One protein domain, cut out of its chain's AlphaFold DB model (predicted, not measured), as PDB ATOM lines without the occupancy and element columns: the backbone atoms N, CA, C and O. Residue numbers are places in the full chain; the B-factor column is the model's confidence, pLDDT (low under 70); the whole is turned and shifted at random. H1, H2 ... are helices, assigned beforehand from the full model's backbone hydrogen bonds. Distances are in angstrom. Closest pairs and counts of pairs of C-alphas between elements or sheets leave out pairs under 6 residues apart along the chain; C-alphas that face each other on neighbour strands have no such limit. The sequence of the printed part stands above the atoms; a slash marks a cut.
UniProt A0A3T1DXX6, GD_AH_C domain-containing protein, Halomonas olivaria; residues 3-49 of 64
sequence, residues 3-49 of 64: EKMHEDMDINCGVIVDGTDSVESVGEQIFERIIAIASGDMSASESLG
ATOM      1  N   GLU A   3      29.807 -85.131  83.123       93.38
ATOM      2  CA  GLU A   3      31.036 -85.297  83.933       93.38
ATOM      3  C   GLU A   3      30.941 -86.340  85.061       93.38
ATOM      4  O   GLU A   3      31.917 -87.010  85.392       93.38
ATOM      5  N   LYS A   4      29.760 -86.493  85.670       95.56
ATOM      6  CA  LYS A   4      29.538 -87.428  86.782       95.56
ATOM      7  C   LYS A   4      29.109 -88.825  86.327       95.56
ATOM      8  O   LYS A   4      29.089 -89.720  87.159       95.56
ATOM      9  N   MET A   5      28.717 -88.985  85.062       91.94
ATOM     10  CA  MET A   5      28.138 -90.208  84.486       91.94
ATOM     11  C   MET A   5      28.730 -90.511  83.100       91.94
ATOM     12  O   MET A   5      28.066 -91.098  82.257       91.94
ATOM     13  N   HIS A   6      29.962 -90.070  82.831       92.38
ATOM     14  CA  HIS A   6      30.558 -90.148  81.492       92.38
ATOM     15  C   HIS A   6      30.762 -91.596  81.028       92.38
ATOM     16  O   HIS A   6      30.799 -91.857  79.836       92.38
ATOM     17  N   GLU A   7      30.875 -92.535  81.970       90.50
ATOM     18  CA  GLU A   7      30.933 -93.972  81.689       90.50
ATOM     19  C   GLU A   7      29.602 -94.545  81.173       90.50
ATOM     20  O   GLU A   7      29.611 -95.570  80.503       90.50
ATOM     21  N   ASP A   8      28.478 -93.872  81.445       91.19
ATOM     22  CA  ASP A   8      27.104 -94.307  81.141       91.19
ATOM     23  C   ASP A   8      26.459 -93.472  80.013       91.19
ATOM     24  O   ASP A   8      25.265 -93.564  79.742       91.19
ATOM     25  N   MET A   9      27.229 -92.593  79.363       94.75
ATOM     26  CA  MET A   9      26.734 -91.686  78.325       94.75
ATOM     27  C   MET A   9      27.684 -91.658  77.131       94.75
ATOM     28  O   MET A   9      28.818 -91.213  77.252       94.75
ATOM     29  N   ASP A  10      27.198 -92.033  75.949       95.31
ATOM     30  CA  ASP A  10      28.016 -92.039  74.730       95.31
ATOM     31  C   ASP A  10      28.413 -90.637  74.231       95.31
ATOM     32  O   ASP A  10      29.438 -90.491  73.568       95.31
ATOM     33  N   ILE A  11      27.592 -89.608  74.491       96.50
ATOM     34  CA  ILE A  11      27.775 -88.247  73.955       96.50
ATOM     35  C   ILE A  11      27.375 -87.192  74.992       96.50
ATOM     36  O   ILE A  11      26.325 -87.286  75.634       96.50
ATOM     37  N   ASN A  12      28.182 -86.134  75.112       96.94
ATOM     38  CA  ASN A  12      27.855 -84.957  75.915       96.94
ATOM     39  C   ASN A  12      27.108 -83.896  75.097       96.94
ATOM     40  O   ASN A  12      27.732 -83.050  74.467       96.94
ATOM     41  N   CYS A  13      25.781 -83.854  75.183       97.12
ATOM     42  CA  CYS A  13      25.002 -82.780  74.550       97.12
ATOM     43  C   CYS A  13      24.939 -81.481  75.382       97.12
ATOM     44  O   CYS A  13      24.362 -80.491  74.933       97.12
ATOM     45  N   GLY A  14      25.508 -81.460  76.596       97.19
ATOM     46  CA  GLY A  14      25.499 -80.289  77.483       97.19
ATOM     47  C   GLY A  14      26.238 -79.081  76.904       97.19
ATOM     48  O   GLY A  14      25.845 -77.945  77.158       97.19
ATOM     49  N   VAL A  15      27.212 -79.339  76.026       97.62
ATOM     50  CA  VAL A  15      28.019 -78.329  75.323       97.62
ATOM     51  C   VAL A  15      27.186 -77.320  74.521       97.62
ATOM     52  O   VAL A  15      27.626 -76.190  74.319       97.62
ATOM     53  N   ILE A  16      25.965 -77.692  74.111       97.81
ATOM     54  CA  ILE A  16      25.015 -76.789  73.443       97.81
ATOM     55  C   ILE A  16      24.546 -75.700  74.412       97.81
ATOM     56  O   ILE A  16      24.508 -74.521  74.069       97.81
ATOM     57  N   VAL A  17      24.174 -76.090  75.635       96.75
ATOM     58  CA  VAL A  17      23.680 -75.164  76.667       96.75
ATOM     59  C   VAL A  17      24.823 -74.334  77.240       96.75
ATOM     60  O   VAL A  17      24.633 -73.155  77.530       96.75
ATOM     61  N   ASP A  18      26.012 -74.925  77.342       96.44
ATOM     62  CA  ASP A  18      27.229 -74.219  77.747       96.44
ATOM     63  C   ASP A  18      27.710 -73.216  76.674       96.44
ATOM     64  O   ASP A  18      28.573 -72.379  76.944       96.44
ATOM     65  N   GLY A  19      27.135 -73.263  75.463       96.81
ATOM     66  CA  GLY A  19      27.447 -72.365  74.348       96.81
ATOM     67  C   GLY A  19      28.803 -72.637  73.696       96.81
ATOM     68  O   GLY A  19      29.321 -71.779  72.981       96.81
ATOM     69  N   THR A  20      29.395 -73.803  73.959       97.44
ATOM     70  CA  THR A  20      30.706 -74.207  73.433       97.44
ATOM     71  C   THR A  20      30.611 -74.986  72.124       97.44
ATOM     72  O   THR A  20      31.631 -75.156  71.464       97.44
ATOM     73  N   ASP A  21      29.414 -75.447  71.747       97.56
ATOM     74  CA  ASP A  21      29.145 -76.110  70.468       97.56
ATOM     75  C   ASP A  21      27.720 -75.806  69.955       97.56
ATOM     76  O   ASP A  21      26.882 -75.293  70.704       97.56
ATOM     77  N   SER A  22      27.432 -76.101  68.683       98.25
ATOM     78  CA  SER A  22      26.113 -75.892  68.067       98.25
ATOM     79  C   SER A  22      25.257 -77.160  68.047       98.25
ATOM     80  O   SER A  22      25.748 -78.285  68.132       98.25
ATOM     81  N   VAL A  23      23.944 -76.975  67.888       98.25
ATOM     82  CA  VAL A  23      22.990 -78.086  67.740       98.25
ATOM     83  C   VAL A  23      23.317 -78.927  66.506       98.25
ATOM     84  O   VAL A  23      23.256 -80.149  66.569       98.25
ATOM     85  N   GLU A  24      23.680 -78.287  65.395       98.56
ATOM     86  CA  GLU A  24      24.021 -78.957  64.140       98.56
ATOM     87  C   GLU A  24      25.276 -79.819  64.291       98.56
ATOM     88  O   GLU A  24      25.273 -80.970  63.865       98.56
ATOM     89  N   SER A  25      26.327 -79.296  64.935       98.50
ATOM     90  CA  SER A  25      27.565 -80.058  65.124       98.50
ATOM     91  C   SER A  25      27.373 -81.244  66.064       98.50
ATOM     92  O   SER A  25      27.820 -82.348  65.758       98.50
ATOM     93  N   VAL A  26      26.660 -81.059  67.177       98.31
ATOM     94  CA  VAL A  26      26.333 -82.172  68.080       98.31
ATOM     95  C   VAL A  26      25.387 -83.171  67.402       98.31
ATOM     96  O   VAL A  26      25.500 -84.373  67.628       98.31
ATOM     97  N   GLY A  27      24.493 -82.708  66.527       98.38
ATOM     98  CA  GLY A  27      23.644 -83.566  65.698       98.38
ATOM     99  C   GLY A  27      24.449 -84.476  64.768       98.38
ATOM    100  O   GLY A  27      24.186 -85.677  64.720       98.38
ATOM    101  N   GLU A  28      25.462 -83.930  64.092       98.62
ATOM    102  CA  GLU A  28      26.398 -84.708  63.269       98.62
ATOM    103  C   GLU A  28      27.151 -85.747  64.118       98.62
ATOM    104  O   GLU A  28      27.229 -86.916  63.750       98.62
ATOM    105  N   GLN A  29      27.632 -85.356  65.305       98.31
ATOM    106  CA  GLN A  29      28.308 -86.272  66.232       98.31
ATOM    107  C   GLN A  29      27.404 -87.441  66.653       98.31
ATOM    108  O   GLN A  29      27.855 -88.586  66.702       98.31
ATOM    109  N   ILE A  30      26.121 -87.175  66.921       98.25
ATOM    110  CA  ILE A  30      25.132 -88.218  67.220       98.25
ATOM    111  C   ILE A  30      24.958 -89.153  66.026       98.25
ATOM    112  O   ILE A  30      24.952 -90.371  66.199       98.25
ATOM    113  N   PHE A  31      24.824 -88.600  64.822       98.44
ATOM    114  CA  PHE A  31      24.616 -89.388  63.614       98.44
ATOM    115  C   PHE A  31      25.789 -90.334  63.333       98.44
ATOM    116  O   PHE A  31      25.587 -91.538  63.163       98.44
ATOM    117  N   GLU A  32      27.015 -89.821  63.385       98.56
ATOM    118  CA  GLU A  32      28.223 -90.624  63.199       98.56
ATOM    119  C   GLU A  32      28.369 -91.695  64.287       98.56
ATOM    120  O   GLU A  32      28.703 -92.846  63.993       98.56
ATOM    121  N   ARG A  33      28.036 -91.375  65.545       98.12
ATOM    122  CA  ARG A  33      28.058 -92.363  66.633       98.12
ATOM    123  C   ARG A  33      27.051 -93.488  66.411       98.12
ATOM    124  O   ARG A  33      27.384 -94.643  66.667       98.12
ATOM    125  N   ILE A  34      25.853 -93.178  65.908       98.12
ATOM    126  CA  ILE A  34      24.848 -94.189  65.544       98.12
ATOM    127  C   ILE A  34      25.398 -95.119  64.458       98.12
ATOM    128  O   ILE A  34      25.265 -96.336  64.581       98.12
ATOM    129  N   ILE A  35      26.038 -94.572  63.419       98.56
ATOM    130  CA  ILE A  35      26.649 -95.372  62.349       98.56
ATOM    131  C   ILE A  35      27.758 -96.264  62.904       98.56
ATOM    132  O   ILE A  35      27.804 -97.449  62.570       98.56
ATOM    133  N   ALA A  36      28.633 -95.723  63.751       98.38
ATOM    134  CA  ALA A  36      29.728 -96.469  64.353       98.38
ATOM    135  C   ALA A  36      29.212 -97.656  65.182       98.38
ATOM    136  O   ALA A  36      29.657 -98.788  64.985       98.38
ATOM    137  N   ILE A  37      28.199 -97.428  66.029       97.56
ATOM    138  CA  ILE A  37      27.572 -98.489  66.832       97.56
ATOM    139  C   ILE A  37      26.913 -99.537  65.933       97.56
ATOM    140  O   ILE A  37      27.155-100.733  66.075       97.56
ATOM    141  N   ALA A  38      26.140 -99.105  64.933       97.38
ATOM    142  CA  ALA A  38      25.534-100.016  63.962       97.38
ATOM    143  C   ALA A  38      26.579-100.815  63.157       97.38
ATOM    144  O   ALA A  38      26.280-101.903  62.665       97.38
ATOM    145  N   SER A  39      27.801-100.290  63.040       98.31
ATOM    146  CA  SER A  39      28.938-100.940  62.381       98.31
ATOM    147  C   SER A  39      29.725-101.881  63.302       98.31
ATOM    148  O   SER A  39      30.647-102.547  62.831       98.31
ATOM    149  N   GLY A  40      29.348-101.980  64.579       96.94
ATOM    150  CA  GLY A  40      29.908-102.925  65.544       96.94
ATOM    151  C   GLY A  40      30.681-102.300  66.702       96.94
ATOM    152  O   GLY A  40      31.199-103.054  67.527       96.94
ATOM    153  N   ASP A  41      30.766-100.970  66.799       97.38
ATOM    154  CA  ASP A  41      31.277-100.340  68.018       97.38
ATOM    155  C   ASP A  41      30.297-100.553  69.177       97.38
ATOM    156  O   ASP A  41      29.082-100.491  69.010       97.38
ATOM    157  N   MET A  42      30.823-100.747  70.383       94.88
ATOM    158  CA  MET A  42      29.987-100.895  71.572       94.88
ATOM    159  C   MET A  42      29.497 -99.530  72.061       94.88
ATOM    160  O   MET A  42      30.276 -98.574  72.137       94.88
ATOM    161  N   SER A  43      28.221 -99.442  72.429       94.62
ATOM    162  CA  SER A  43      27.676 -98.340  73.231       94.62
ATOM    163  C   SER A  43      28.179 -98.387  74.681       94.62
ATOM    164  O   SER A  43      28.734 -99.397  75.139       94.62
ATOM    165  N   ALA A  44      27.967 -97.300  75.427       93.44
ATOM    166  CA  ALA A  44      28.242 -97.249  76.865       93.44
ATOM    167  C   ALA A  44      27.486 -98.359  77.623       93.44
ATOM    168  O   ALA A  44      28.091 -99.116  78.385       93.44
ATOM    169  N   SER A  45      26.194 -98.536  77.324       90.44
ATOM    170  CA  SER A  45      25.355 -99.588  77.914       90.44
ATOM    171  C   SER A  45      25.915-100.987  77.670       90.44
ATOM    172  O   SER A  45      26.085-101.758  78.615       90.44
ATOM    173  N   GLU A  46      26.259-101.309  76.422       91.06
ATOM    174  CA  GLU A  46      26.808-102.623  76.071       91.06
ATOM    175  C   GLU A  46      28.160-102.872  76.749       91.06
ATOM    176  O   GLU A  46      28.424-103.979  77.219       91.06
ATOM    177  N   SER A  47      29.000-101.840  76.848       91.38
ATOM    178  CA  SER A  47      30.315-101.922  77.498       91.38
ATOM    179  C   SER A  47      30.205-102.202  78.998       91.38
ATOM    180  O   SER A  47      31.036-102.915  79.562       91.38
ATOM    181  N   LEU A  48      29.157-101.683  79.639       88.94
ATOM    182  CA  LEU A  48      28.844-101.921  81.049       88.94
ATOM    183  C   LEU A  48      28.016-103.201  81.280       88.94
ATOM    184  O   LEU A  48      27.735-103.557  82.425       88.94
ATOM    185  N   GLY A  49      27.650-103.926  80.216       85.94
ATOM    186  CA  GLY A  49      26.858-105.156  80.292       85.94
ATOM    187  C   GLY A  49      25.358-104.931  80.535       85.94
ATOM    188  O   GLY A  49      24.649-105.873  80.909       85.94
TER     189      GLY A  49
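This is residues 3 to 49 of the 64 residues of the protein "GD_AH_C domain-containing protein" of Halomonas olivaria (UniProt A0A3T1DXX6). One long helix, H2, makes one long side of a flat model, and the chain folds back from both its ends towards one side, with short H1 near its beginning and short H3 beyond its end. Residues 3 to 12 loop between H1 and H3. The printed part has 47 residues with three named helices, H1, H2, H3 in chain order, and no named strand: all helix. It is only just loose, close to compact, with a radius of gyration of the C-alphas of 11.8 A and spans of 33 by 25 by 8 A.

Find C-alpha 23 at (22.990, -78.086, 67.740); from there H2, residues 23 to 38, runs 22.4 A to C-alpha 38 at (25.534, -100.016, 63.962). H1 is residues 13 to 16, 6.1 A; H3 is residues 44 to 47, 5.2 A, ending at (30.315, -101.922, 77.498).

Look at residues 23 to 26, with which alone H2 touches H1, only just, with 3 pairs of C-alphas within 8 A; the closest C-alphas, of Ile 16 and Val 23, are 6.2 A apart. H3 is apart from both H1 and H2. In H2 every O i to N i+4 pair is within hydrogen-bond range; H1 and H3 are too short for such a pair.

The C-alphas farthest apart, of Gly 19 and Gly 49, are 33.3 A apart. The printed part has no cut, and neither link is long. No printed residue is under 70 in pLDDT.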